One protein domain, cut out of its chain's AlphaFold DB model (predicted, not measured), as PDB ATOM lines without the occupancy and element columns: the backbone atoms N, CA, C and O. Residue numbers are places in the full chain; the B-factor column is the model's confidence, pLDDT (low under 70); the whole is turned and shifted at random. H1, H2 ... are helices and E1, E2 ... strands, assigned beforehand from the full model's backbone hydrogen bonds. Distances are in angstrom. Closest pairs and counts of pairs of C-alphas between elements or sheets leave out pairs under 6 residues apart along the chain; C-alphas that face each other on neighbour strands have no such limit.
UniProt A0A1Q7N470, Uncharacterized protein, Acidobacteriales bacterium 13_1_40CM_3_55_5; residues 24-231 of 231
ATOM      1  N   LEU A  24      33.865  11.012  48.716       55.66
ATOM      2  CA  LEU A  24      33.426  12.161  49.516       55.66
ATOM      3  C   LEU A  24      32.000  12.014  50.074       55.66
ATOM      4  O   LEU A  24      31.758  12.359  51.229       55.66
ATOM      5  N   LEU A  25      31.069  11.466  49.288       56.69
ATOM      6  CA  LEU A  25      29.673  11.290  49.713       56.69
ATOM      7  C   LEU A  25      29.524  10.236  50.821       56.69
ATOM      8  O   LEU A  25      28.733  10.419  51.743       56.69
ATOM      9  N   SER A  26      30.316   9.161  50.775       64.75
ATOM     10  CA  SER A  26      30.306   8.120  51.814       64.75
ATOM     11  C   SER A  26      31.105   8.514  53.062       64.75
ATOM     12  O   SER A  26      30.741   8.113  54.170       64.75
ATOM     13  N   ALA A  27      32.141   9.347  52.920       66.75
ATOM     14  CA  ALA A  27      32.984   9.786  54.031       66.75
ATOM     15  C   ALA A  27      32.222  10.593  55.097       66.75
ATOM     16  O   ALA A  27      32.495  10.434  56.284       66.75
ATOM     17  N   ILE A  28      31.241  11.416  54.702       70.94
ATOM     18  CA  ILE A  28      30.422  12.195  55.649       70.94
ATOM     19  C   ILE A  28      29.585  11.258  56.528       70.94
ATOM     20  O   ILE A  28      29.597  11.384  57.753       70.94
ATOM     21  N   GLY A  29      28.907  10.284  55.914       73.81
ATOM     22  CA  GLY A  29      28.126   9.283  56.645       73.81
ATOM     23  C   GLY A  29      29.001   8.448  57.580       73.81
ATOM     24  O   GLY A  29      28.672   8.282  58.754       73.81
ATOM     25  N   ALA A  30      30.165   8.001  57.098       77.12
ATOM     26  CA  ALA A  30      31.130   7.269  57.913       77.12
ATOM     27  C   ALA A  30      31.631   8.099  59.107       77.12
ATOM     28  O   ALA A  30      31.703   7.585  60.221       77.12
ATOM     29  N   ALA A  31      31.919   9.390  58.912       78.06
ATOM     30  CA  ALA A  31      32.361  10.283  59.981       78.06
ATOM     31  C   ALA A  31      31.292  10.469  61.071       78.06
ATOM     32  O   ALA A  31      31.626  10.461  62.256       78.06
ATOM     33  N   MET A  32      30.012  10.585  60.695       79.94
ATOM     34  CA  MET A  32      28.905  10.679  61.658       79.94
ATOM     35  C   MET A  32      28.765   9.401  62.492       79.94
ATOM     36  O   MET A  32      28.660   9.475  63.717       79.94
ATOM     37  N   VAL A  33      28.807   8.232  61.843       86.25
ATOM     38  CA  VAL A  33      28.713   6.929  62.522       86.25
ATOM     39  C   VAL A  33      29.905   6.717  63.457       86.25
ATOM     40  O   VAL A  33      29.714   6.386  64.626       86.25
ATOM     41  N   LEU A  34      31.130   6.971  62.991       84.56
ATOM     42  CA  LEU A  34      32.341   6.841  63.806       84.56
ATOM     43  C   LEU A  34      32.349   7.818  64.986       84.56
ATOM     44  O   LEU A  34      32.683   7.424  66.101       84.56
ATOM     45  N   GLY A  35      31.909   9.063  64.780       84.50
ATOM     46  CA  GLY A  35      31.771  10.047  65.854       84.50
ATOM     47  C   GLY A  35      30.795   9.596  66.946       84.50
ATOM     48  O   GLY A  35      31.101   9.718  68.134       84.50
ATOM     49  N   ALA A  36      29.656   9.010  66.563       86.62
ATOM     50  CA  ALA A  36      28.702   8.436  67.512       86.62
ATOM     51  C   ALA A  36      29.302   7.249  68.287       86.62
ATOM     52  O   ALA A  36      29.146   7.166  69.507       86.62
ATOM     53  N   VAL A  37      30.046   6.368  67.610       89.19
ATOM     54  CA  VAL A  37      30.755   5.245  68.248       89.19
ATOM     55  C   VAL A  37      31.798   5.749  69.247       89.19
ATOM     56  O   VAL A  37      31.839   5.260  70.372       89.19
ATOM     57  N   PHE A  38      32.590   6.768  68.904       89.56
ATOM     58  CA  PHE A  38      33.587   7.333  69.822       89.56
ATOM     59  C   PHE A  38      32.948   7.971  71.052       89.56
ATOM     60  O   PHE A  38      33.436   7.770  72.165       89.56
ATOM     61  N   ALA A  39      31.824   8.672  70.887       85.69
ATOM     62  CA  ALA A  39      31.071   9.218  72.011       85.69
ATOM     63  C   ALA A  39      30.526   8.114  72.940       85.69
ATOM     64  O   ALA A  39      30.573   8.263  74.163       85.69
ATOM     65  N   LEU A  40      30.058   6.991  72.381       89.56
ATOM     66  CA  LEU A  40      29.613   5.825  73.153       89.56
ATOM     67  C   LEU A  40      30.773   5.139  73.883       89.56
ATOM     68  O   LEU A  40      30.645   4.833  75.067       89.56
ATOM     69  N   MET A  41      31.917   4.951  73.221       87.81
ATOM     70  CA  MET A  41      33.119   4.372  73.834       87.81
ATOM     71  C   MET A  41      33.694   5.251  74.948       87.81
ATOM     72  O   MET A  41      34.295   4.738  75.886       87.81
ATOM     73  N   ALA A  42      33.487   6.567  74.875       88.81
ATOM     74  CA  ALA A  42      33.944   7.506  75.890       88.81
ATOM     75  C   ALA A  42      32.954   7.664  77.073       88.81
ATOM     76  O   ALA A  42      33.287   8.283  78.085       88.81
ATOM     77  N   LYS A  43      31.749   7.078  76.989       89.31
ATOM     78  CA  LYS A  43      30.707   7.118  78.037       89.31
ATOM     79  C   LYS A  43      31.123   6.550  79.412       89.31
ATOM     80  O   LYS A  43      30.659   7.105  80.405       89.31
ATOM     81  N   PRO A  44      31.958   5.497  79.525       90.75
ATOM     82  CA  PRO A  44      32.360   4.940  80.821       90.75
ATOM     83  C   PRO A  44      33.202   5.893  81.685       90.75
ATOM     84  O   PRO A  44      33.345   5.671  82.885       90.75
ATOM     85  N   PHE A  45      33.770   6.956  81.104       90.19
ATOM     86  CA  PHE A  45      34.630   7.894  81.819       90.19
ATOM     87  C   PHE A  45      33.809   9.005  82.493       90.19
ATOM     88  O   PHE A  45      33.126   9.788  81.833       90.19
ATOM     89  N   SER A  46      33.908   9.113  83.822       79.81
ATOM     90  CA  SER A  46      33.138  10.084  84.623       79.81
ATOM     91  C   SER A  46      33.623  11.533  84.485       79.81
ATOM     92  O   SER A  46      32.846  12.476  84.643       79.81
ATOM     93  N   ARG A  47      34.911  11.735  84.184       93.06
ATOM     94  CA  ARG A  47      35.526  13.063  84.053       93.06
ATOM     95  C   ARG A  47      35.397  13.569  82.615       93.06
ATOM     96  O   ARG A  47      35.909  12.938  81.694       93.06
ATOM     97  N   ARG A  48      34.786  14.749  82.431       87.38
ATOM     98  CA  ARG A  48      34.555  15.363  81.102       87.38
ATOM     99  C   ARG A  48      35.831  15.490  80.266       87.38
ATOM    100  O   ARG A  48      35.829  15.077  79.117       87.38
ATOM    101  N   TRP A  49      36.927  15.956  80.863       89.88
ATOM    102  CA  TRP A  49      38.193  16.124  80.143       89.88
ATOM    103  C   TRP A  49      38.777  14.796  79.632       89.88
ATOM    104  O   TRP A  49      39.374  14.769  78.562       89.88
ATOM    105  N   VAL A  50      38.569  13.684  80.353       89.94
ATOM    106  CA  VAL A  50      39.016  12.347  79.917       89.94
ATOM    107  C   VAL A  50      38.183  11.882  78.729       89.94
ATOM    108  O   VAL A  50      38.726  11.362  77.761       89.94
ATOM    109  N   ARG A  51      36.868  12.110  78.774       87.00
ATOM    110  CA  ARG A  51      35.963  11.800  77.664       87.00
ATOM    111  C   ARG A  51      36.349  12.569  76.400       87.00
ATOM    112  O   ARG A  51      36.445  11.969  75.332       87.00
ATOM    113  N   ASP A  52      36.603  13.868  76.533       86.62
ATOM    114  CA  ASP A  52      36.984  14.725  75.411       86.62
ATOM    115  C   ASP A  52      38.351  14.309  74.844       86.62
ATOM    116  O   ASP A  52      38.506  14.217  73.627       86.62
ATOM    117  N   LEU A  53      39.306  13.943  75.710       90.81
ATOM    118  CA  LEU A  53      40.604  13.402  75.301       90.81
ATOM    119  C   LEU A  53      40.461  12.084  74.526       90.81
ATOM    120  O   LEU A  53      41.077  11.926  73.476       90.81
ATOM    121  N   VAL A  54      39.631  11.147  74.997       88.25
ATOM    122  CA  VAL A  54      39.390   9.864  74.312       88.25
ATOM    123  C   VAL A  54      38.784  10.092  72.929       88.25
ATOM    124  O   VAL A  54      39.274   9.535  71.946       88.25
ATOM    125  N   VAL A  55      37.761  10.946  72.825       88.12
ATOM    126  CA  VAL A  55      37.141  11.284  71.534       88.12
ATOM    127  C   VAL A  55      38.156  11.953  70.604       88.12
ATOM    128  O   VAL A  55      38.218  11.605  69.422       88.12
ATOM    129  N   MET A  56      38.982  12.865  71.123       89.19
ATOM    130  CA  MET A  56      40.024  13.545  70.354       89.19
ATOM    131  C   MET A  56      41.082  12.563  69.836       89.19
ATOM    132  O   MET A  56      41.385  12.585  68.646       89.19
ATOM    133  N   CYS A  57      41.587  11.660  70.684       89.94
ATOM    134  CA  CYS A  57      42.570  10.644  70.301       89.94
ATOM    135  C   CYS A  57      42.022   9.680  69.241       89.94
ATOM    136  O   CYS A  57      42.681   9.435  68.235       89.94
ATOM    137  N   MET A  58      40.800   9.168  69.420       85.38
ATOM    138  CA  MET A  58      40.170   8.264  68.448       85.38
ATOM    139  C   MET A  58      39.923   8.953  67.102       85.38
ATOM    140  O   MET A  58      40.199   8.385  66.045       85.38
ATOM    141  N   SER A  59      39.469  10.208  67.138       81.56
ATOM    142  CA  SER A  59      39.287  11.017  65.931       81.56
ATOM    143  C   SER A  59      40.622  11.274  65.230       81.56
ATOM    144  O   SER A  59      40.707  11.125  64.014       81.56
ATOM    145  N   ALA A  60      41.678  11.597  65.983       83.75
ATOM    146  CA  ALA A  60      43.017  11.801  65.439       83.75
ATOM    147  C   ALA A  60      43.562  10.531  64.771       83.75
ATOM    148  O   ALA A  60      44.093  10.613  63.666       83.75
ATOM    149  N   LEU A  61      43.369   9.356  65.385       82.69
ATOM    150  CA  LEU A  61      43.764   8.074  64.799       82.69
ATOM    151  C   LEU A  61      43.038   7.815  63.476       82.69
ATOM    152  O   LEU A  61      43.685   7.501  62.480       82.69
ATOM    153  N   VAL A  62      41.715   7.987  63.427       83.56
ATOM    154  CA  VAL A  62      40.957   7.799  62.178       83.56
ATOM    155  C   VAL A  62      41.392   8.776  61.098       83.56
ATOM    156  O   VAL A  62      41.581   8.358  59.958       83.56
ATOM    157  N   VAL A  63      41.576  10.054  61.434       80.56
ATOM    158  CA  VAL A  63      42.047  11.058  60.472       80.56
ATOM    159  C   VAL A  63      43.433  10.684  59.950       80.56
ATOM    160  O   VAL A  63      43.650  10.720  58.741       80.56
ATOM    161  N   PHE A  64      44.346  10.262  60.826       77.38
ATOM    162  CA  PHE A  64      45.695   9.853  60.447       77.38
ATOM    163  C   PHE A  64      45.696   8.629  59.519       77.38
ATOM    164  O   PHE A  64      46.293   8.678  58.441       77.38
ATOM    165  N   TYR A  65      44.996   7.550  59.885       78.69
ATOM    166  CA  TYR A  65      44.908   6.349  59.048       78.69
ATOM    167  C   TYR A  65      44.166   6.619  57.737       78.69
ATOM    168  O   TYR A  65      44.605   6.163  56.684       78.69
ATOM    169  N   GLY A  66      43.074   7.385  57.777       73.06
ATOM    170  CA  GLY A  66      42.312   7.767  56.592       73.06
ATOM    171  C   GLY A  66      43.152   8.579  55.609       73.06
ATOM    172  O   GLY A  66      43.218   8.233  54.431       73.06
ATOM    173  N   ALA A  67      43.856   9.605  56.097       75.81
ATOM    174  CA  ALA A  67      44.757  10.415  55.283       75.81
ATOM    175  C   ALA A  67      45.913   9.581  54.711       75.81
ATOM    176  O   ALA A  67      46.169   9.642  53.509       75.81
ATOM    177  N   SER A  68      46.557   8.748  55.533       74.94
ATOM    178  CA  SER A  68      47.672   7.893  55.098       74.94
ATOM    179  C   SER A  68      47.238   6.919  54.001       74.94
ATOM    180  O   SER A  68      47.855   6.866  52.939       74.94
ATOM    181  N   ARG A  69      46.106   6.226  54.186       74.62
ATOM    182  CA  ARG A  69      45.549   5.316  53.171       74.62
ATOM    183  C   ARG A  69      45.135   6.040  51.898       74.62
ATOM    184  O   ARG A  69      45.300   5.491  50.810       74.62
ATOM    185  N   ALA A  70      44.607   7.255  52.007       74.25
ATOM    186  CA  ALA A  70      44.245   8.051  50.843       74.25
ATOM    187  C   ALA A  70      45.486   8.484  50.043       74.25
ATOM    188  O   ALA A  70      45.471   8.433  48.811       74.25
ATOM    189  N   VAL A  71      46.581   8.838  50.726       76.62
ATOM    190  CA  VAL A  71      47.873   9.151  50.097       76.62
ATOM    191  C   VAL A  71      48.477   7.915  49.431       76.62
ATOM    192  O   VAL A  71      48.819   7.990  48.252       76.62
ATOM    193  N   GLU A  72      48.553   6.780  50.133       73.81
ATOM    194  CA  GLU A  72      49.049   5.503  49.590       73.81
ATOM    195  C   GLU A  72      48.265   5.087  48.343       73.81
ATOM    196  O   GLU A  72      48.835   4.810  47.287       73.81
ATOM    197  N   ARG A  73      46.932   5.104  48.438       73.75
ATOM    198  CA  ARG A  73      46.055   4.734  47.328       73.75
ATOM    199  C   ARG A  73      46.187   5.720  46.171       73.75
ATOM    200  O   ARG A  73      46.272   5.300  45.023       73.75
ATOM    201  N   GLY A  74      46.264   7.020  46.453       73.75
ATOM    202  CA  GLY A  74      46.523   8.044  45.443       73.75
ATOM    203  C   GLY A  74      47.863   7.845  44.728       73.75
ATOM    204  O   GLY A  74      47.925   7.970  43.508       73.75
ATOM    205  N   ALA A  75      48.920   7.490  45.461       79.00
ATOM    206  CA  ALA A  75      50.222   7.166  44.887       79.00
ATOM    207  C   ALA A  75      50.151   5.929  43.981       79.00
ATOM    208  O   ALA A  75      50.631   5.992  42.853       79.00
ATOM    209  N   PHE A  76      49.476   4.863  44.419       78.50
ATOM    210  CA  PHE A  76      49.269   3.651  43.622       78.50
ATOM    211  C   PHE A  76      48.556   3.933  42.292       78.50
ATOM    212  O   PHE A  76      49.030   3.521  41.236       78.50
ATOM    213  N   PHE A  77      47.450   4.686  42.308       77.81
ATOM    214  CA  PHE A  77      46.731   5.013  41.072       77.81
ATOM    215  C   PHE A  77      47.515   5.944  40.154       77.81
ATOM    216  O   PHE A  77      47.469   5.756  38.944       77.81
ATOM    217  N   ARG A  78      48.263   6.911  40.702       83.12
ATOM    218  CA  ARG A  78      49.167   7.747  39.897       83.12
ATOM    219  C   ARG A  78      50.263   6.919  39.242       83.12
ATOM    220  O   ARG A  78      50.550   7.122  38.070       83.12
ATOM    221  N   TRP A  79      50.849   5.988  39.986       82.94
ATOM    222  CA  TRP A  79      51.873   5.090  39.470       82.94
ATOM    223  C   TRP A  79      51.325   4.181  38.360       82.94
ATOM    224  O   TRP A  79      51.920   4.106  37.289       82.94
ATOM    225  N   ASN A  80      50.151   3.571  38.557       82.25
ATOM    226  CA  ASN A  80      49.478   2.786  37.515       82.25
ATOM    227  C   ASN A  80      49.138   3.628  36.285       82.25
ATOM    228  O   ASN A  80      49.425   3.213  35.167       82.25
ATOM    229  N   TRP A  81      48.561   4.815  36.493       83.94
ATOM    230  CA  TRP A  81      48.242   5.734  35.407       83.94
ATOM    231  C   TRP A  81      49.486   6.095  34.604       83.94
ATOM    232  O   TRP A  81      49.430   6.074  33.384       83.94
ATOM    233  N   HIS A  82      50.608   6.392  35.260       85.81
ATOM    234  CA  HIS A  82      51.832   6.766  34.562       85.81
ATOM    235  C   HIS A  82      52.384   5.622  33.701       85.81
ATOM    236  O   HIS A  82      52.716   5.853  32.543       85.81
ATOM    237  N   ARG A  83      52.408   4.386  34.221       85.81
ATOM    238  CA  ARG A  83      52.819   3.199  33.444       85.81
ATOM    239  C   ARG A  83      51.929   2.986  32.221       85.81
ATOM    240  O   ARG A  83      52.429   2.793  31.118       85.81
ATOM    241  N   HIS A  84      50.618   3.086  32.416       86.75
ATOM    242  CA  HIS A  84      49.647   2.979  31.335       86.75
ATOM    243  C   HIS A  84      49.802   4.111  30.309       86.75
ATOM    244  O   HIS A  84      49.794   3.876  29.105       86.75
ATOM    245  N   GLN A  85      49.982   5.345  30.784       86.88
ATOM    246  CA  GLN A  85      50.188   6.520  29.946       86.88
ATOM    247  C   GLN A  85      51.415   6.341  29.055       86.88
ATOM    248  O   GLN A  85      51.291   6.580  27.861       86.88
ATOM    249  N   VAL A  86      52.549   5.890  29.599       87.31
ATOM    250  CA  VAL A  86      53.772   5.637  28.819       87.31
ATOM    251  C   VAL A  86      53.526   4.587  27.735       87.31
ATOM    252  O   VAL A  86      53.850   4.827  26.580       87.31
ATOM    253  N   ALA A  87      52.862   3.472  28.055       88.69
ATOM    254  CA  ALA A  87      52.557   2.447  27.054       88.69
ATOM    255  C   ALA A  87      51.707   2.989  25.887       88.69
ATOM    256  O   ALA A  87      51.964   2.679  24.729       88.69
ATOM    257  N   ILE A  88      50.712   3.833  26.177       91.25
ATOM    258  CA  ILE A  88      49.860   4.441  25.146       91.25
ATOM    259  C   ILE A  88      50.576   5.577  24.400       91.25
ATOM    260  O   ILE A  88      50.319   5.771  23.214       91.25
ATOM    261  N   GLN A  89      51.476   6.318  25.055       90.75
ATOM    262  CA  GLN A  89      52.309   7.328  24.393       90.75
ATOM    263  C   GLN A  89      53.107   6.707  23.250       90.75
ATOM    264  O   GLN A  89      53.097   7.251  22.152       90.75
ATOM    265  N   GLU A  90      53.726   5.556  23.494       89.44
ATOM    266  CA  GLU A  90      54.504   4.831  22.491       89.44
ATOM    267  C   GLU A  90      53.641   4.397  21.301       89.44
ATOM    268  O   GLU A  90      53.950   4.725  20.155       89.44
ATOM    269  N   VAL A  91      52.463   3.818  21.566       92.31
ATOM    270  CA  VAL A  91      51.485   3.485  20.513       92.31
ATOM    271  C   VAL A  91      51.145   4.706  19.652       92.31
ATOM    272  O   VAL A  91      51.098   4.615  18.425       92.31
ATOM    273  N   ILE A  92      50.926   5.865  20.279       93.31
ATOM    274  CA  ILE A  92      50.607   7.103  19.564       93.31
ATOM    275  C   ILE A  92      51.825   7.645  18.801       93.31
ATOM    276  O   ILE A  92      51.646   8.221  17.731       93.31
ATOM    277  N   ARG A  93      53.050   7.497  19.314       91.25
ATOM    278  CA  ARG A  93      54.273   7.931  18.615       91.25
ATOM    279  C   ARG A  93      54.482   7.160  17.318       91.25
ATOM    280  O   ARG A  93      54.785   7.767  16.294       91.25
ATOM    281  N   ASP A  94      54.252   5.856  17.361       91.62
ATOM    282  CA  ASP A  94      54.446   4.963  16.222       91.62
ATOM    283  C   ASP A  94      53.288   4.969  15.226       91.62
ATOM    284  O   ASP A  94      53.498   4.855  14.017       91.62
ATOM    285  N   ALA A  95      52.059   5.135  15.714       93.12
ATOM    286  CA  ALA A  95      50.867   5.223  14.885       93.12
ATOM    287  C   ALA A  95      50.061   6.497  15.209       93.12
ATOM    288  O   ALA A  95      48.952   6.399  15.731       93.12
ATOM    289  N   PRO A  96      50.548   7.713  14.887       93.81
ATOM    290  CA  PRO A  96      49.908   8.967  15.312       93.81
ATOM    291  C   PRO A  96      48.479   9.156  14.812       93.81
ATOM    292  O   PRO A  96      47.620   9.702  15.510       93.81
ATOM    293  N   GLN A  97      48.223   8.715  13.584       94.19
ATOM    294  CA  GLN A  97      46.906   8.705  12.968       94.19
ATOM    295  C   GLN A  97      46.711   7.387  12.247       94.19
ATOM    296  O   GLN A  97      47.589   6.946  11.508       94.19
ATOM    297  N   ILE A  98      45.540   6.793  12.440       95.69
ATOM    298  CA  ILE A  98      45.183   5.507  11.858       95.69
ATOM    299  C   ILE A  98      43.879   5.621  11.072       95.69
ATOM    300  O   ILE A  98      43.027   6.467  11.361       95.69
ATOM    301  N   ARG A  99      43.698   4.738  10.091       96.31
ATOM    302  CA  ARG A  99      42.425   4.597   9.377       96.31
ATOM    303  C   ARG A  99      41.318   4.054  10.303       96.31
ATOM    304  O   ARG A  99      41.618   3.310  11.237       96.31
ATOM    305  N   PRO A 100      40.038   4.369  10.036       95.88
ATOM    306  CA  PRO A 100      38.893   3.744  10.702       95.88
ATOM    307  C   PRO A 100      38.896   2.224  10.579       95.88
ATOM    308  O   PRO A 100      39.311   1.705   9.546       95.88
ATOM    309  N   GLU A 101      38.376   1.540  11.596       95.56
ATOM    310  CA  GLU A 101      38.302   0.076  11.686       95.56
ATOM    311  C   GLU A 101      39.687  -0.572  11.779       95.56
ATOM    312  O   GLU A 101      39.948  -1.587  11.148       95.56
ATOM    313  N   THR A 102      40.613   0.049  12.514       96.50
ATOM    314  CA  THR A 102      41.949  -0.522  12.746       96.50
ATOM    315  C   THR A 102      41.968  -1.367  14.016       96.50
ATOM    316  O   THR A 102      41.466  -0.931  15.055       96.50
ATOM    317  N   ILE A 103      42.599  -2.539  13.945       95.69
ATOM    318  CA  ILE A 103      42.974  -3.336  15.115       95.69
ATOM    319  C   ILE A 103      44.427  -3.034  15.466       95.69
ATOM    320  O   ILE A 103      45.310  -3.186  14.624       95.69
ATOM    321  N   ILE A 104      44.683  -2.616  16.702       95.25
ATOM    322  CA  ILE A 104      46.041  -2.449  17.220       95.25
ATOM    323  C   ILE A 104      46.357  -3.646  18.113       95.25
ATOM    324  O   ILE A 104      45.717  -3.842  19.145       95.25
ATOM    325  N   ALA A 105      47.348  -4.437  17.711       94.50
ATOM    326  CA  ALA A 105      47.852  -5.572  18.467       94.50
ATOM    327  C   ALA A 105      49.192  -5.212  19.119       94.50
ATOM    328  O   ALA A 105      50.200  -5.071  18.428       94.50
ATOM    329  N   LEU A 106      49.219  -5.061  20.442       93.50
ATOM    330  CA  LEU A 106      50.454  -4.803  21.186       93.50
ATOM    331  C   LEU A 106      51.075  -6.126  21.647       93.50
ATOM    332  O   LEU A 106      50.452  -6.870  22.393       93.50
ATOM    333  N   VAL A 107      52.295  -6.441  21.232       93.69
ATOM    334  CA  VAL A 107      52.987  -7.690  21.590       93.69
ATOM    335  C   VAL A 107      54.176  -7.428  22.506       93.69
ATOM    336  O   VAL A 107      54.666  -6.308  22.571       93.69
ATOM    337  N   GLY A 108      54.667  -8.448  23.213       90.88
ATOM    338  CA  GLY A 108      55.864  -8.305  24.051       90.88
ATOM    339  C   GLY A 108      55.609  -7.684  25.429       90.88
ATOM    340  O   GLY A 108      56.554  -7.299  26.114       90.88
ATOM    341  N   VAL A 109      54.352  -7.594  25.871       90.19
ATOM    342  CA  VAL A 109      54.010  -6.959  27.153       90.19
ATOM    343  C   VAL A 109      54.560  -7.782  28.336       90.19
ATOM    344  O   VAL A 109      54.307  -8.988  28.418       90.19
ATOM    345  N   PRO A 110      55.299  -7.186  29.289       88.88
ATOM    346  CA  PRO A 110      55.874  -7.929  30.407       88.88
ATOM    347  C   PRO A 110      54.789  -8.358  31.400       88.88
ATOM    348  O   PRO A 110      54.161  -7.525  32.048       88.88
ATOM    349  N   LYS A 111      54.602  -9.668  31.576       87.56
ATOM    350  CA  LYS A 111      53.540 -10.240  32.427       87.56
ATOM    351  C   LYS A 111      53.653  -9.860  33.906       87.56
ATOM    352  O   LYS A 111      52.648  -9.601  34.556       87.56
ATOM    353  N   GLU A 112      54.873  -9.807  34.440       84.38
ATOM    354  CA  GLU A 112      55.129  -9.458  35.848       84.38
ATOM    355  C   GLU A 112      54.896  -7.971  36.151       84.38
ATOM    356  O   GLU A 112      54.686  -7.590  37.302       84.38
ATOM    357  N   ASN A 113      54.924  -7.122  35.122       81.62
ATOM    358  CA  ASN A 113      54.806  -5.675  35.252       81.62
ATOM    359  C   ASN A 113      53.897  -5.098  34.159       81.62
ATOM    360  O   ASN A 113      54.256  -4.129  33.491       81.62
ATOM    361  N   ASP A 114      52.726  -5.710  33.985       85.88
ATOM    362  CA  ASP A 114      51.760  -5.322  32.960       85.88
ATOM    363  C   ASP A 114      51.308  -3.851  33.160       85.88
ATOM    364  O   ASP A 114      50.747  -3.516  34.215       85.88
ATOM    365  N   PRO A 115      51.566  -2.948  32.187       83.31
ATOM    366  CA  PRO A 115      51.140  -1.551  32.248       83.31
ATOM    367  C   PRO A 115      49.657  -1.350  31.883       83.31
ATOM    368  O   PRO A 115      49.113  -0.266  32.100       83.31
ATOM    369  N   LEU A 116      48.993  -2.364  31.325       82.56
ATOM    370  CA  LEU A 116      47.600  -2.334  30.873       82.56
ATOM    371  C   LEU A 116      46.658  -2.956  31.911       82.56
ATOM    372  O   LEU A 116      45.535  -2.486  32.100       82.56
ATOM    373  N   GLY A 117      47.133  -3.974  32.629       74.56
ATOM    374  CA  GLY A 117      46.440  -4.675  33.708       74.56
ATOM    375  C   GLY A 117      45.354  -5.632  33.210       74.56
ATOM    376  O   GLY A 117      45.400  -6.824  33.499       74.56
ATOM    377  N   HIS A 118      44.355  -5.115  32.485       64.25
ATOM    378  CA  HIS A 118      43.265  -5.894  31.877       64.25
ATOM    379  C   HIS A 118      42.833  -5.279  30.531       64.25
ATOM    380  O   HIS A 118      42.840  -4.060  30.382       64.25
ATOM    381  N   ASP A 119      42.387  -6.105  29.581       60.53
ATOM    382  CA  ASP A 119      42.177  -5.737  28.165       60.53
ATOM    383  C   ASP A 119      41.197  -4.586  27.907       60.53
ATOM    384  O   ASP A 119      41.475  -3.713  27.085       60.53
ATOM    385  N   MET A 120      40.108  -4.483  28.682       62.97
ATOM    386  CA  MET A 120      39.171  -3.355  28.552       62.97
ATOM    387  C   MET A 120      39.886  -2.001  28.686       62.97
ATOM    388  O   MET A 120      39.457  -1.016  28.085       62.97
ATOM    389  N   TRP A 121      40.975  -1.928  29.458       78.75
ATOM    390  CA  TRP A 121      41.741  -0.695  29.606       78.75
ATOM    391  C   TRP A 121      42.535  -0.346  28.358       78.75
ATOM    392  O   TRP A 121      42.615   0.834  28.033       78.75
ATOM    393  N   PHE A 122      43.083  -1.335  27.650       86.81
ATOM    394  CA  PHE A 122      43.816  -1.083  26.418       86.81
ATOM    395  C   PHE A 122      42.872  -0.615  25.312       86.81
ATOM    396  O   PHE A 122      43.050   0.483  24.789       86.81
ATOM    397  N   ASP A 123      41.803  -1.368  25.042       88.12
ATOM    398  CA  ASP A 123      40.792  -0.987  24.051       88.12
ATOM    399  C   ASP A 123      40.195   0.403  24.347       88.12
ATOM    400  O   ASP A 123      40.159   1.278  23.480       88.12
ATOM    401  N   MET A 124      39.811   0.671  25.603       87.25
ATOM    402  CA  MET A 124      39.296   1.983  26.006       87.25
ATOM    403  C   MET A 124      40.335   3.094  25.822       87.25
ATOM    404  O   MET A 124      39.996   4.185  25.359       87.25
ATOM    405  N   ALA A 125      41.598   2.843  26.166       89.44
ATOM    406  CA  ALA A 125      42.661   3.820  25.990       89.44
ATOM    407  C   ALA A 125      42.894   4.153  24.517       89.44
ATOM    408  O   ALA A 125      43.054   5.327  24.188       89.44
ATOM    409  N   LEU A 126      42.810   3.172  23.616       92.00
ATOM    410  CA  LEU A 126      42.884   3.422  22.178       92.00
ATOM    411  C   LEU A 126      41.722   4.292  21.696       92.00
ATOM    412  O   LEU A 126      41.948   5.253  20.966       92.00
ATOM    413  N   ARG A 127      40.490   4.056  22.163       91.19
ATOM    414  CA  ARG A 127      39.344   4.935  21.842       91.19
ATOM    415  C   ARG A 127      39.568   6.377  22.307       91.19
ATOM    416  O   ARG A 127      39.091   7.327  21.685       91.19
ATOM    417  N   LEU A 128      40.275   6.549  23.424       90.62
ATOM    418  CA  LEU A 128      40.638   7.854  23.973       90.62
ATOM    419  C   LEU A 128      41.834   8.494  23.252       90.62
ATOM    420  O   LEU A 128      41.906   9.726  23.222       90.62
ATOM    421  N   ALA A 129      42.747   7.688  22.709       91.88
ATOM    422  CA  ALA A 129      43.903   8.105  21.921       91.88
ATOM    423  C   ALA A 129      43.522   8.473  20.476       91.88
ATOM    424  O   ALA A 129      44.043   9.440  19.929       91.88
ATOM    425  N   TYR A 130      42.549   7.774  19.890       94.12
ATOM    426  CA  TYR A 130      42.054   7.988  18.528       94.12
ATOM    427  C   TYR A 130      40.587   8.435  18.548       94.12
ATOM    428  O   TYR A 130      39.675   7.684  18.190       94.12
ATOM    429  N   PRO A 131      40.311   9.676  18.985       90.56
ATOM    430  CA  PRO A 131      38.944  10.152  19.118       90.56
ATOM    431  C   PRO A 131      38.229  10.145  17.764       90.56
ATOM    432  O   PRO A 131      38.748  10.666  16.778       90.56
ATOM    433  N   LYS A 132      36.993   9.625  17.748       89.94
ATOM    434  CA  LYS A 132      36.120   9.510  16.560       89.94
ATOM    435  C   LYS A 132      36.626   8.557  15.469       89.94
ATOM    436  O   LYS A 132      36.034   8.518  14.395       89.94
ATOM    437  N   VAL A 133      37.669   7.777  15.739       94.25
ATOM    438  CA  VAL A 133      38.139   6.724  14.837       94.25
ATOM    439  C   VAL A 133      37.761   5.379  15.460       94.25
ATOM    440  O   VAL A 133      38.190   5.099  16.578       94.25
ATOM    441  N   PRO A 134      36.935   4.552  14.795       94.94
ATOM    442  CA  PRO A 134      36.693   3.185  15.236       94.94
ATOM    443  C   PRO A 134      38.022   2.430  15.292       94.94
ATOM    444  O   PRO A 134      38.674   2.229  14.269       94.94
ATOM    445  N   VAL A 135      38.430   2.058  16.496       95.12
ATOM    446  CA  VAL A 135      39.658   1.319  16.778       95.12
ATOM    447  C   VAL A 135      39.334   0.272  17.831       95.12
ATOM    448  O   VAL A 135      38.469   0.508  18.683       95.12
ATOM    449  N   ALA A 136      40.007  -0.868  17.756       94.19
ATOM    450  CA  ALA A 136      40.004  -1.841  18.832       94.19
ATOM    451  C   ALA A 136      41.419  -2.317  19.154       94.19
ATOM    452  O   ALA A 136      42.320  -2.247  18.314       94.19
ATOM    453  N   GLY A 137      41.603  -2.751  20.396       92.38
ATOM    454  CA  GLY A 137      42.890  -3.186  20.922       92.38
ATOM    455  C   GLY A 137      42.887  -4.649  21.316       92.38
ATOM    456  O   GLY A 137      41.902  -5.137  21.859       92.38
ATOM    457  N   VAL A 138      44.012  -5.314  21.087       92.69
ATOM    458  CA  VAL A 138      44.379  -6.558  21.766       92.69
ATOM    459  C   VAL A 138      45.835  -6.478  22.172       92.69
ATOM    460  O   VAL A 138      46.627  -5.784  21.532       92.69
ATOM    461  N   PHE A 139      46.221  -7.214  23.206       92.44
ATOM    462  CA  PHE A 139      47.632  -7.325  23.542       92.44
ATOM    463  C   PHE A 139      48.055  -8.754  23.860       92.44
ATOM    464  O   PHE A 139      47.235  -9.614  24.177       92.44
ATOM    465  N   TYR A 140      49.349  -9.015  23.746       92.81
ATOM    466  CA  TYR A 140      49.974 -10.299  24.012       92.81
ATOM    467  C   TYR A 140      51.177 -10.082  24.918       92.81
ATOM    468  O   TYR A 140      51.959  -9.140  24.740       92.81
ATOM    469  N   TYR A 141      51.328 -10.973  25.889       92.31
ATOM    470  CA  TYR A 141      52.474 -10.961  26.776       92.31
ATOM    471  C   TYR A 141      53.749 -11.386  26.039       92.31
ATOM    472  O   TYR A 141      53.720 -11.902  24.921       92.31
ATOM    473  N   SER A 142      54.894 -11.185  26.684       91.12
ATOM    474  CA  SER A 142      56.211 -11.581  26.177       91.12
ATOM    475  C   SER A 142      56.363 -13.084  25.909       91.12
ATOM    476  O   SER A 142      57.233 -13.472  25.140       91.12
ATOM    477  N   ASP A 143      55.532 -13.931  26.528       91.19
ATOM    478  CA  ASP A 143      55.460 -15.378  26.273       91.19
ATOM    479  C   ASP A 143      54.530 -15.737  25.091       91.19
ATOM    480  O   ASP A 143      54.330 -16.915  24.798       91.19
ATOM    481  N   GLY A 144      53.949 -14.739  24.413       90.31
ATOM    482  CA  GLY A 144      52.979 -14.911  23.331       90.31
ATOM    483  C   GLY A 144      51.567 -15.260  23.809       90.31
ATOM    484  O   GLY A 144      50.656 -15.370  22.986       90.31
ATOM    485  N   ALA A 145      51.344 -15.410  25.120       91.44
ATOM    486  CA  ALA A 145      50.008 -15.642  25.647       91.44
ATOM    487  C   ALA A 145      49.136 -14.387  25.465       91.44
ATOM    488  O   ALA A 145      49.621 -13.264  25.644       91.44
ATOM    489  N   PRO A 146      47.840 -14.544  25.143       89.88
ATOM    490  CA  PRO A 146      46.938 -13.408  25.036       89.88
ATOM    491  C   PRO A 146      46.778 -12.704  26.388       89.88
ATOM    492  O   PRO A 146      46.745 -13.339  27.450       89.88
ATOM    493  N   GLY A 147      46.651 -11.382  26.324       87.81
ATOM    494  CA  GLY A 147      46.309 -10.525  27.444       87.81
ATOM    495  C   GLY A 147      45.023 -10.970  28.138       87.81
ATOM    496  O   GLY A 147      44.104 -11.528  27.528       87.81
ATOM    497  N   LEU A 148      44.947 -10.730  29.449       81.44
ATOM    498  CA  LEU A 148      43.738 -11.054  30.202       81.44
ATOM    499  C   LEU A 148      42.597 -10.138  29.759       81.44
ATOM    500  O   LEU A 148      42.632  -8.935  30.009       81.44
ATOM    501  N   GLY A 149      41.567 -10.741  29.171       75.62
ATOM    502  CA  GLY A 149      40.370 -10.045  28.713       75.62
ATOM    503  C   GLY A 149      40.311  -9.793  27.208       75.62
ATOM    504  O   GLY A 149      39.295  -9.245  26.804       75.62
ATOM    505  N   ASN A 150      41.323 -10.208  26.423       87.50
ATOM    506  CA  ASN A 150      41.300 -10.137  24.954       87.50
ATOM    507  C   ASN A 150      39.969 -10.652  24.406       87.50
ATOM    508  O   ASN A 150      39.670 -11.841  24.516       87.50
ATOM    509  N   THR A 151      39.194  -9.755  23.802       87.38
ATOM    510  CA  THR A 151      37.870 -10.093  23.249       87.38
ATOM    511  C   THR A 151      37.894 -10.411  21.759       87.38
ATOM    512  O   THR A 151      36.947 -10.993  21.232       87.38
ATOM    513  N   LEU A 152      38.964 -10.030  21.063       91.31
ATOM    514  CA  LEU A 152      39.147 -10.294  19.643       91.31
ATOM    515  C   LEU A 152      40.126 -11.447  19.444       91.31
ATOM    516  O   LEU A 152      41.180 -11.514  20.079       91.31
ATOM    517  N   LYS A 153      39.783 -12.337  18.517       91.44
ATOM    518  CA  LYS A 153      40.633 -13.448  18.092       91.44
ATOM    519  C   LYS A 153      40.855 -13.361  16.597       91.44
ATOM    520  O   LYS A 153      39.922 -13.087  15.850       91.44
ATOM    521  N   LEU A 154      42.087 -13.602  16.172       92.06
ATOM    522  CA  LEU A 154      42.441 -13.672  14.765       92.06
ATOM    523  C   LEU A 154      42.396 -15.132  14.313       92.06
ATOM    524  O   LEU A 154      43.107 -15.977  14.856       92.06
ATOM    525  N   SER A 155      41.560 -15.434  13.326       90.38
ATOM    526  CA  SER A 155      41.533 -16.734  12.658       90.38
ATOM    527  C   SER A 155      41.236 -16.553  11.174       90.38
ATOM    528  O   SER A 155      40.459 -15.681  10.798       90.38
ATOM    529  N   ALA A 156      41.879 -17.353  10.318       88.12
ATOM    530  CA  ALA A 156      41.669 -17.315   8.866       88.12
ATOM    531  C   ALA A 156      41.713 -15.885   8.277       88.12
ATOM    532  O   ALA A 156      40.839 -15.487   7.511       88.12
ATOM    533  N   ASN A 157      42.729 -15.101   8.660       92.62
ATOM    534  CA  ASN A 157      42.924 -13.698   8.263       92.62
ATOM    535  C   ASN A 157      41.861 -12.704   8.757       92.62
ATOM    536  O   ASN A 157      41.859 -11.563   8.285       92.62
ATOM    537  N   HIS A 158      40.955 -13.086   9.659       94.12
ATOM    538  CA  HIS A 158      39.893 -12.219  10.172       94.12
ATOM    539  C   HIS A 158      39.877 -12.177  11.701       94.12
ATOM    540  O   HIS A 158      39.858 -13.197  12.396       94.12
ATOM    541  N   TRP A 159      39.870 -10.960  12.230       94.75
ATOM    542  CA  TRP A 159      39.533 -10.688  13.613       94.75
ATOM    543  C   TRP A 159      38.039 -10.874  13.809       94.75
ATOM    544  O   TRP A 159      37.244 -10.369  13.019       94.75
ATOM    545  N   HIS A 160      37.666 -11.566  14.875       94.75
ATOM    546  CA  HIS A 160      36.282 -11.719  15.295       94.75
ATOM    547  C   HIS A 160      36.178 -11.545  16.805       94.75
ATOM    548  O   HIS A 160      37.018 -12.023  17.574       94.75
ATOM    549  N   TRP A 161      35.127 -10.853  17.227       93.25
ATOM    550  CA  TRP A 161      34.761 -10.753  18.629       93.25
ATOM    551  C   TRP A 161      34.242 -12.102  19.124       93.25
ATOM    552  O   TRP A 161      33.345 -12.693  18.527       93.25
ATOM    553  N   ASP A 162      34.784 -12.588  20.236       89.25
ATOM    554  CA  ASP A 162      34.431 -13.890  20.802       89.25
ATOM    555  C   ASP A 162      33.120 -13.893  21.611       89.25
ATOM    556  O   ASP A 162      32.736 -14.916  22.180       89.25
ATOM    557  N   GLY A 163      32.421 -12.754  21.656       87.19
ATOM    558  CA  GLY A 163      31.152 -12.586  22.362       87.19
ATOM    559  C   GLY A 163      31.298 -12.350  23.868       87.19
ATOM    560  O   GLY A 163      30.286 -12.300  24.570       87.19
ATOM    561  N   THR A 164      32.522 -12.206  24.383       82.62
ATOM    562  CA  THR A 164      32.770 -12.024  25.816       82.62
ATOM    563  C   THR A 164      32.970 -10.558  26.210       82.62
ATOM    564  O   THR A 164      33.350  -9.703  25.408       82.62
ATOM    565  N   THR A 165      32.725 -10.279  27.495       76.00
ATOM    566  CA  THR A 165      32.925  -8.976  28.156       76.00
ATOM    567  C   THR A 165      32.225  -7.795  27.445       76.00
ATOM    568  O   THR A 165      31.043  -7.896  27.116       76.00
ATOM    569  N   MET A 166      32.890  -6.645  27.281       79.94
ATOM    570  CA  MET A 166      32.361  -5.461  26.604       79.94
ATOM    571  C   MET A 166      32.706  -5.518  25.116       79.94
ATOM    572  O   MET A 166      33.865  -5.684  24.754       79.94
ATOM    573  N   ALA A 167      31.713  -5.307  24.251       86.56
ATOM    574  CA  ALA A 167      31.946  -5.317  22.812       86.56
ATOM    575  C   ALA A 167      32.934  -4.200  22.378       86.56
ATOM    576  O   ALA A 167      32.722  -3.022  22.728       86.56
ATOM    577  N   PRO A 168      33.971  -4.529  21.583       90.19
ATOM    578  CA  PRO A 168      34.849  -3.539  20.966       90.19
ATOM    579  C   PRO A 168      34.080  -2.675  19.950       90.19
ATOM    580  O   PRO A 168      33.004  -3.061  19.478       90.19
ATOM    581  N   LEU A 169      34.609  -1.490  19.602       91.69
ATOM    582  CA  LEU A 169      34.015  -0.680  18.520       91.69
ATOM    583  C   LEU A 169      34.159  -1.368  17.160       91.69
ATOM    584  O   LEU A 169      33.279  -1.229  16.315       91.69
ATOM    585  N   VAL A 170      35.252  -2.106  16.975       94.00
ATOM    586  CA  VAL A 170      35.535  -2.916  15.790       94.00
ATOM    587  C   VAL A 170      35.392  -4.377  16.201       94.00
ATOM    588  O   VAL A 170      36.209  -4.886  16.961       94.00
ATOM    589  N   ARG A 171      34.308  -5.026  15.771       94.25
ATOM    590  CA  ARG A 171      34.004  -6.425  16.137       94.25
ATOM    591  C   ARG A 171      34.571  -7.431  15.154       94.25
ATOM    592  O   ARG A 171      34.814  -8.573  15.523       94.25
ATOM    593  N   GLU A 172      34.738  -6.991  13.918       94.00
ATOM    594  CA  GLU A 172      35.255  -7.773  12.811       94.00
ATOM    595  C   GLU A 172      36.191  -6.879  12.005       94.00
ATOM    596  O   GLU A 172      35.905  -5.694  11.823       94.00
ATOM    597  N   ALA A 173      37.322  -7.431  11.576       94.75
ATOM    598  CA  ALA A 173      38.296  -6.736  10.742       94.75
ATOM    599  C   ALA A 173      39.177  -7.747  10.002       94.75
ATOM    600  O   ALA A 173      39.487  -8.812  10.535       94.75
ATOM    601  N   SER A 174      39.621  -7.421   8.794       94.81
ATOM    602  CA  SER A 174      40.593  -8.243   8.074       94.81
ATOM    603  C   SER A 174      42.011  -8.050   8.622       94.81
ATOM    604  O   SER A 174      42.319  -7.075   9.310       94.81
ATOM    605  N   LEU A 175      42.916  -8.967   8.284       94.31
ATOM    606  CA  LEU A 175      44.330  -8.860   8.639       94.31
ATOM    607  C   LEU A 175      44.968  -7.563   8.106       94.31
ATOM    608  O   LEU A 175      45.762  -6.939   8.807       94.31
ATOM    609  N   GLU A 176      44.549  -7.095   6.927       95.12
ATOM    610  CA  GLU A 176      44.985  -5.823   6.326       95.12
ATOM    611  C   GLU A 176      44.656  -4.600   7.198       95.12
ATOM    612  O   GLU A 176      45.306  -3.560   7.098       95.12
ATOM    613  N   GLN A 177      43.646  -4.707   8.064       96.38
ATOM    614  CA  GLN A 177      43.220  -3.657   8.986       96.38
ATOM    615  C   GLN A 177      43.996  -3.670  10.316       96.38
ATOM    616  O   GLN A 177      43.622  -2.964  11.253       96.38
ATOM    617  N   THR A 178      45.083  -4.437  10.408       96.19
ATOM    618  CA  THR A 178      45.850  -4.630  11.646       96.19
ATOM    619  C   THR A 178      47.131  -3.799  11.659       96.19
ATOM    620  O   THR A 178      47.810  -3.663  10.643       96.19
ATOM    621  N   ILE A 179      47.495  -3.284  12.831       96.25
ATOM    622  CA  ILE A 179      48.827  -2.757  13.141       96.25
ATOM    623  C   ILE A 179      49.355  -3.540  14.339       96.25
ATOM    624  O   ILE A 179      48.733  -3.530  15.399       96.25
ATOM    625  N   VAL A 180      50.501  -4.200  14.182       95.56
ATOM    626  CA  VAL A 180      51.196  -4.863  15.289       95.56
ATOM    627  C   VAL A 180      52.319  -3.965  15.789       95.56
ATOM    628  O   VAL A 180      53.168  -3.527  15.013       95.56
ATOM    629  N   LEU A 181      52.325  -3.702  17.091       94.62
ATOM    630  CA  LEU A 181      53.337  -2.912  17.786       94.62
ATOM    631  C   LEU A 181      54.060  -3.809  18.787       94.62
ATOM    632  O   LEU A 181      53.417  -4.476  19.591       94.62
ATOM    633  N   GLU A 182      55.385  -3.818  18.765       93.12
ATOM    634  CA  GLU A 182      56.188  -4.462  19.804       93.12
ATOM    635  C   GLU A 182      56.380  -3.498  20.973       93.12
ATOM    636  O   GLU A 182      56.891  -2.400  20.783       93.12
ATOM    637  N   TYR A 183      55.995  -3.911  22.178       88.56
ATOM    638  CA  TYR A 183      56.324  -3.236  23.425       88.56
ATOM    639  C   TYR A 183      57.721  -3.665  23.872       88.56
ATOM    640  O   TYR A 183      57.936  -4.831  24.215       88.56
ATOM    641  N   ARG A 184      58.677  -2.735  23.908       82.25
ATOM    642  CA  ARG A 184      60.028  -3.016  24.406       82.25
ATOM    643  C   ARG A 184      60.187  -2.505  25.834       82.25
ATOM    644  O   ARG A 184      59.587  -1.515  26.249       82.25
ATOM    645  N   ALA A 185      60.994  -3.217  26.617       65.38
ATOM    646  CA  ALA A 185      61.170  -2.954  28.046       65.38
ATOM    647  C   ALA A 185      61.827  -1.592  28.359       65.38
ATOM    648  O   ALA A 185      61.709  -1.106  29.481       65.38
ATOM    649  N   ASP A 186      62.496  -0.981  27.381       66.88
ATOM    650  CA  ASP A 186      63.037   0.383  27.440       66.88
ATOM    651  C   ASP A 186      61.963   1.469  27.242       66.88
ATOM    652  O   ASP A 186      62.268   2.656  27.351       66.88
ATOM    653  N   GLY A 187      60.709   1.072  27.012       61.72
ATOM    654  CA  GLY A 187      59.605   1.988  26.773       61.72
ATOM    655  C   GLY A 187      59.611   2.552  25.361       61.72
ATOM    656  O   GLY A 187      59.108   3.647  25.183       61.72
ATOM    657  N   ILE A 188      60.194   1.840  24.392       65.56
ATOM    658  CA  ILE A 188      60.108   2.161  22.967       65.56
ATOM    659  C   ILE A 188      59.145   1.162  22.330       65.56
ATOM    660  O   ILE A 188      59.355  -0.048  22.459       65.56
ATOM    661  N   SER A 189      58.100   1.624  21.643       75.69
ATOM    662  CA  SER A 189      57.377   0.725  20.739       75.69
ATOM    663  C   SER A 189      57.985   0.721  19.342       75.69
ATOM    664  O   SER A 189      58.739   1.618  18.960       75.69
ATOM    665  N   ARG A 190      57.718  -0.344  18.584       87.38
ATOM    666  CA  ARG A 190      58.010  -0.367  17.151       87.38
ATOM    667  C   ARG A 190      56.882  -1.036  16.387       87.38
ATOM    668  O   ARG A 190      56.483  -2.148  16.726       87.38
ATOM    669  N   VAL A 191      56.448  -0.421  15.287       91.12
ATOM    670  CA  VAL A 191      55.583  -1.091  14.304       91.12
ATOM    671  C   VAL A 191      56.336  -2.267  13.687       91.12
ATOM    672  O   VAL A 191      57.370  -2.089  13.034       91.12
ATOM    673  N   LEU A 192      55.808  -3.473  13.875       92.56
ATOM    674  CA  LEU A 192      56.340  -4.670  13.241       92.56
ATOM    675  C   LEU A 192      55.871  -4.725  11.792       92.56
ATOM    676  O   LEU A 192      54.679  -4.617  11.513       92.56
ATOM    677  N   THR A 193      56.810  -4.907  10.867       90.44
ATOM    678  CA  THR A 193      56.525  -5.083   9.434       90.44
ATOM    679  C   THR A 193      56.070  -6.498   9.097       90.44
ATOM    680  O   THR A 193      55.483  -6.711   8.044       90.44
ATOM    681  N   GLU A 194      56.315  -7.449   9.995       91.31
ATOM    682  CA  GLU A 194      55.932  -8.851   9.866       91.31
ATOM    683  C   GLU A 194      54.960  -9.225  10.988       91.31
ATOM    684  O   GLU A 194      55.078  -8.733  12.114       91.31
ATOM    685  N   LEU A 195      53.985 -10.081  10.675       90.94
ATOM    686  CA  LEU A 195      53.024 -10.589  11.649       90.94
ATOM    687  C   LEU A 195      53.687 -11.700  12.482       90.94
ATOM    688  O   LEU A 195      54.083 -12.713  11.904       90.94
ATOM    689  N   PRO A 196      53.769 -11.580  13.819       91.50
ATOM    690  CA  PRO A 196      54.299 -12.662  14.641       91.50
ATOM    691  C   PRO A 196      53.414 -13.914  14.557       91.50
ATOM    692  O   PRO A 196      52.193 -13.827  14.698       91.50
ATOM    693  N   GLU A 197      54.027 -15.090  14.385       88.25
ATOM    694  CA  GLU A 197      53.308 -16.355  14.135       88.25
ATOM    695  C   GLU A 197      52.258 -16.684  15.208       88.25
ATOM    696  O   GLU A 197      51.171 -17.182  14.896       88.25
ATOM    697  N   PHE A 198      52.552 -16.363  16.473       89.62
ATOM    698  CA  PHE A 198      51.667 -16.647  17.605       89.62
ATOM    699  C   PHE A 198      50.361 -15.840  17.576       89.62
ATOM    700  O   PHE A 198      49.371 -16.290  18.150       89.62
ATOM    701  N   VAL A 199      50.314 -14.689  16.892       88.25
ATOM    702  CA  VAL A 199      49.114 -13.832  16.843       88.25
ATOM    703  C   VAL A 199      47.967 -14.538  16.112       88.25
ATOM    704  O   VAL A 199      46.809 -14.365  16.483       88.25
ATOM    705  N   CYS A 200      48.288 -15.378  15.121       85.75
ATOM    706  CA  CYS A 200      47.315 -16.145  14.337       85.75
ATOM    707  C   CYS A 200      47.522 -17.669  14.410       85.75
ATOM    708  O   CYS A 200      46.987 -18.409  13.587       85.75
ATOM    709  N   ALA A 201      48.331 -18.158  15.355       80.69
ATOM    710  CA  ALA A 201      48.678 -19.579  15.475       80.69
ATOM    711  C   ALA A 201      49.115 -20.229  14.136       80.69
ATOM    712  O   ALA A 201      48.766 -21.373  13.851       80.69
ATOM    713  N   GLY A 202      49.825 -19.477  13.284       74.69
ATOM    714  CA  GLY A 202      50.271 -19.927  11.956       74.69
ATOM    715  C   GLY A 202      49.178 -20.087  10.885       74.69
ATOM    716  O   GLY A 202      49.480 -20.513   9.776       74.69
ATOM    717  N   GLY A 203      47.917 -19.748  11.176       81.94
ATOM    718  CA  GLY A 203      46.780 -19.909  10.257       81.94
ATOM    719  C   GLY A 203      46.480 -18.703   9.361       81.94
ATOM    720  O   GLY A 203      45.411 -18.661   8.750       81.94
ATOM    721  N   CYS A 204      47.367 -17.707   9.320       88.69
ATOM    722  CA  CYS A 204      47.190 -16.490   8.531       88.69
ATOM    723  C   CYS A 204      48.170 -16.425   7.364       88.69
ATOM    724  O   CYS A 204      49.276 -16.947   7.452       88.69
ATOM    725  N   SER A 205      47.757 -15.710   6.323       90.44
ATOM    726  CA  SER A 205      48.535 -15.279   5.165       90.44
ATOM    727  C   SER A 205      49.310 -14.000   5.504       90.44
ATOM    728  O   SER A 205      48.711 -12.919   5.487       90.44
ATOM    729  N   PRO A 206      50.618 -14.067   5.820       86.38
ATOM    730  CA  PRO A 206      51.388 -12.891   6.217       86.38
ATOM    731  C   PRO A 206      51.472 -11.844   5.102       86.38
ATOM    732  O   PRO A 206      51.590 -10.659   5.393       86.38
ATOM    733  N   GLU A 207      51.340 -12.250   3.835       89.06
ATOM    734  CA  GLU A 207      51.327 -11.356   2.673       89.06
ATOM    735  C   GLU A 207      50.195 -10.314   2.683       89.06
ATOM    736  O   GLU A 207      50.315  -9.276   2.035       89.06
ATOM    737  N   LEU A 208      49.111 -10.560   3.428       90.31
ATOM    738  CA  LEU A 208      48.006  -9.609   3.586       90.31
ATOM    739  C   LEU A 208      48.290  -8.560   4.672       90.31
ATOM    740  O   LEU A 208      47.600  -7.548   4.764       90.31
ATOM    741  N   TYR A 209      49.285  -8.782   5.529       94.31
ATOM    742  CA  TYR A 209      49.608  -7.845   6.594       94.31
ATOM    743  C   TYR A 209      50.407  -6.658   6.044       94.31
ATOM    744  O   TYR A 209      51.554  -6.792   5.625       94.31
ATOM    745  N   ASN A 210      49.797  -5.470   6.065       92.62
ATOM    746  CA  ASN A 210      50.448  -4.234   5.637       92.62
ATOM    747  C   ASN A 210      50.093  -3.060   6.570       92.62
ATOM    748  O   ASN A 210      49.188  -2.269   6.274       92.62
ATOM    749  N   PRO A 211      50.816  -2.902   7.693       92.38
ATOM    750  CA  PRO A 211      50.504  -1.880   8.694       92.38
ATOM    751  C   PRO A 211      50.719  -0.454   8.167       92.38
ATOM    752  O   PRO A 211      50.043   0.482   8.599       92.38
ATOM    753  N   GLY A 212      51.609  -0.272   7.184       90.06
ATOM    754  CA  GLY A 212      51.898   1.031   6.582       90.06
ATOM    755  C   GLY A 212      50.696   1.646   5.860       90.06
ATOM    756  O   GLY A 212      50.561   2.864   5.824       90.06
ATOM    757  N   LEU A 213      49.769   0.826   5.351       92.06
ATOM    758  CA  LEU A 213      48.527   1.314   4.737       92.06
ATOM    759  C   LEU A 213      47.505   1.821   5.762       92.06
ATOM    760  O   LEU A 213      46.528   2.476   5.383       92.06
ATOM    761  N   ARG A 214      47.693   1.506   7.047       94.50
ATOM    762  CA  ARG A 214      46.778   1.884   8.129       94.50
ATOM    763  C   ARG A 214      47.182   3.177   8.814       94.50
ATOM    764  O   ARG A 214      46.290   3.876   9.286       94.50
ATOM    765  N   ILE A 215      48.467   3.521   8.818       93.50
ATOM    766  CA  ILE A 215      48.989   4.756   9.412       93.50
ATOM    767  C   ILE A 215      48.904   5.884   8.375       93.50
ATOM    768  O   ILE A 215      49.491   5.797   7.301       93.50
ATOM    769  N   THR A 216      48.144   6.942   8.665       91.44
ATOM    770  CA  THR A 216      47.806   7.987   7.675       91.44
ATOM    771  C   THR A 216      48.515   9.318   7.878       91.44
ATOM    772  O   THR A 216      48.400  10.196   7.026       91.44
ATOM    773  N   GLY A 217      49.208   9.514   8.998       86.94
ATOM    774  CA  GLY A 217      49.816  10.800   9.318       86.94
ATOM    775  C   GLY A 217      50.828  10.722  10.453       86.94
ATOM    776  O   GLY A 217      50.900   9.731  11.175       86.94
ATOM    777  N   HIS A 218      51.592  11.803  10.604       85.38
ATOM    778  CA  HIS A 218      52.721  11.893  11.538       85.38
ATOM    779  C   HIS A 218      52.423  12.734  12.789       85.38
ATOM    780  O   HIS A 218      53.248  12.816  13.689       85.38
ATOM    781  N   THR A 219      51.253  13.377  12.854       90.00
ATOM    782  CA  THR A 219      50.875  14.269  13.958       90.00
ATOM    783  C   THR A 219      49.674  13.711  14.725       90.00
ATOM    784  O   THR A 219      48.593  13.601  14.134       90.00
ATOM    785  N   PRO A 220      49.811  13.400  16.026       91.56
ATOM    786  CA  PRO A 220      48.702  12.920  16.843       91.56
ATOM    787  C   PRO A 220      47.551  13.926  16.944       91.56
ATOM    788  O   PRO A 220      47.731  15.135  16.780       91.56
ATOM    789  N   SER A 221      46.356  13.440  17.281       90.06
ATOM    790  CA  SER A 221      45.219  14.318  17.583       90.06
ATOM    791  C   SER A 221      45.530  15.240  18.776       90.06
ATOM    792  O   SER A 221      46.029  14.752  19.793       90.06
ATOM    793  N   PRO A 222      45.156  16.537  18.749       90.25
ATOM    794  CA  PRO A 222      45.342  17.440  19.889       90.25
ATOM    795  C   PRO A 222      44.707  16.933  21.193       90.25
ATOM    796  O   PRO A 222      45.223  17.176  22.281       90.25
ATOM    797  N   ILE A 223      43.600  16.187  21.092       88.69
ATOM    798  CA  ILE A 223      42.928  15.574  22.248       88.69
ATOM    799  C   ILE A 223      43.806  14.472  22.858       88.69
ATOM    800  O   ILE A 223      43.895  14.363  24.082       88.69
ATOM    801  N   ALA A 224      44.467  13.680  22.013       88.38
ATOM    802  CA  ALA A 224      45.392  12.640  22.441       88.38
ATOM    803  C   ALA A 224      46.622  13.258  23.117       88.38
ATOM    804  O   ALA A 224      46.971  12.849  24.219       88.38
ATOM    805  N   VAL A 225      47.197  14.312  22.524       90.50
ATOM    806  CA  VAL A 225      48.321  15.075  23.100       90.50
ATOM    807  C   VAL A 225      47.950  15.663  24.461       90.50
ATOM    808  O   VAL A 225      48.728  15.575  25.403       90.50
ATOM    809  N   HIS A 226      46.751  16.227  24.612       88.56
ATOM    810  CA  HIS A 226      46.320  16.788  25.894       88.56
ATOM    811  C   HIS A 226      46.200  15.727  27.000       88.56
ATOM    812  O   HIS A 226      46.464  16.010  28.168       88.56
ATOM    813  N   ARG A 227      45.788  14.505  26.642       85.12
ATOM    814  CA  ARG A 227      45.549  13.418  27.599       85.12
ATOM    815  C   ARG A 227      46.806  12.618  27.921       85.12
ATOM    816  O   ARG A 227      47.037  12.309  29.086       85.12
ATOM    817  N   TYR A 228      47.567  12.267  26.892       86.75
ATOM    818  CA  TYR A 228      48.707  11.368  26.983       86.75
ATOM    819  C   TYR A 228      50.039  12.092  26.856       86.75
ATOM    820  O   TYR A 228      51.046  11.476  27.146       86.75
ATOM    821  N   GLY A 229      50.091  13.370  26.487       81.94
ATOM    822  CA  GLY A 229      51.350  14.081  26.277       81.94
ATOM    823  C   GLY A 229      52.214  14.275  27.534       81.94
ATOM    824  O   GLY A 229      51.750  14.057  28.659       81.94
ATOM    825  N   PRO A 230      53.472  14.717  27.353       81.31
ATOM    826  CA  PRO A 230      54.105  15.060  26.071       81.31
ATOM    827  C   PRO A 230      54.374  13.823  25.196       81.31
ATOM    828  O   PRO A 230      54.746  12.775  25.719       81.31
ATOM    829  N   LEU A 231      54.126  13.956  23.888       76.12
ATOM    830  CA  LEU A 231      54.358  12.934  22.860       76.12
ATOM    831  C   LEU A 231      55.594  13.316  22.058       76.12
ATOM    832  O   LEU A 231      55.684  14.501  21.675       76.12
TER     833      LEU A 231
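AT A GLANCE: This is residues 24 to 231 of the 231 residues of an uncharacterized protein of Acidobacteriales bacterium 13_1_40CM_3_55_5 (UniProt A0A1Q7N470). The model looks like a long arm with a head: H2 makes the longest axis, H1 folds back beside its outer end as a helical hairpin, and the head is built round the other end of H2. In the head, the end of H2 and the short helix H3 cover one face of a twisted four-stranded sheet, a small three-stranded sheet sits beside it, the long unnamed stretch 192 to 214 loops round the end of the head away from the hairpin, and H4 packs on H2 and H3. The printed part has 208 residues, with named elements in the order H1 H2 E1 H3 E2 E3 E4 E5 E6 E7 E8 H4, of the mixed class, helices and strands. The larger sheet runs E2 E1 E6 E7 and is mixed; the smaller runs E3 E4 E5 and is antiparallel. The whole is only just loose, close to extended, with a radius of gyration of the C-alphas of 24.7 A and an outline that is a rod of 87 by 33 by 30 A.

IN THESE COORDINATES: H1, residues 24 to 41, begins with C-alpha 24 at (33.426, 12.161, 49.516) and measures 25.5 A. H2, residues 48 to 94, measures 68.7 A, from C-alpha 48 at (34.555, 15.363, 81.102) to C-alpha 94 at (54.446, 4.963, 16.222). E1 is residues 102 to 109, 19.9 A long; H3 is residues 119 to 129, 15.3 A; E2 is residues 135 to 141, 20.4 A. The short strands E3, residues 152 to 155, E4, residues 158 to 161, and E5, residues 172 to 174, follow. E6, residues 178 to 183, measures 15.8 A, and E7 is residues 189 to 191. E8 is residues 215 to 217, and H4, residues 222 to 228, ends with C-alpha 228 at (48.707, 11.368, 26.983).

HOW THE PARTS SIT: H1 and H2 form a helical hairpin, at a shallow tilt of 25 degrees, opposite ways. They touch through residues 35 to 39 and 51 to 59 alone, the closest C-alphas being those of Phe 38 and Val 55, 5.6 A apart. In the larger sheet, only just strongly twisted with C-alphas up to 4.4 A off its best plane, E2 and E1 are parallel, with N 138 and O 104 3.0 A apart. E1 and E6 are parallel, with N 105 and O 179 at 2.8 A. E6 and E7 are an antiparallel hairpin, with N 182 and O 190 at 2.9 A. E1, H3 and E2 form a strand-helix-strand unit, two parallel neighbour strands with a helix between, its crossover right-handed. H2 and H3 are on the same face of this sheet, making two layers, helices over a sheet. H3 is over E2 at a height over the sheet of 6.6 A. H2 comes within 10 A of the sheet with residues 87 to 94, and the C-alphas of Glu 90 and Ser 189 of E7 are 5.3 A apart. E3, E4 and E5 form a meander, each strand the antiparallel neighbour of the one before; N 153 and O 160 are 2.9 A apart, N 159 and O 173 2.8 A. The closest C-alphas of E2 and E3, Val 138 and Leu 152, are 6.8 A apart. H4 touches H3, closest at the C-alphas of Ala 129 and Ala 224, 4.8 A, and H2, at Gln 85 and Tyr 228, 5.9 A. E8 pairs with no named strand, but residues 97 to 98 pair with it, antiparallel. Every O i to N i+4 pair is within hydrogen-bond range in H2, H3 and H4, and 12 of 14 in H1.

THE WHOLE: The C-alphas farthest apart, those of Ser 46 and Glu 207, are 86.6 A apart. Residues 67 to 78 of H2 stand free. The printed part has no cut, and the link from E7 to E8, 23 residues, is long. The mean pLDDT of the printed part is 86.5; residues 24 to 27, 118 to 120 and 185 to 188 are under 70.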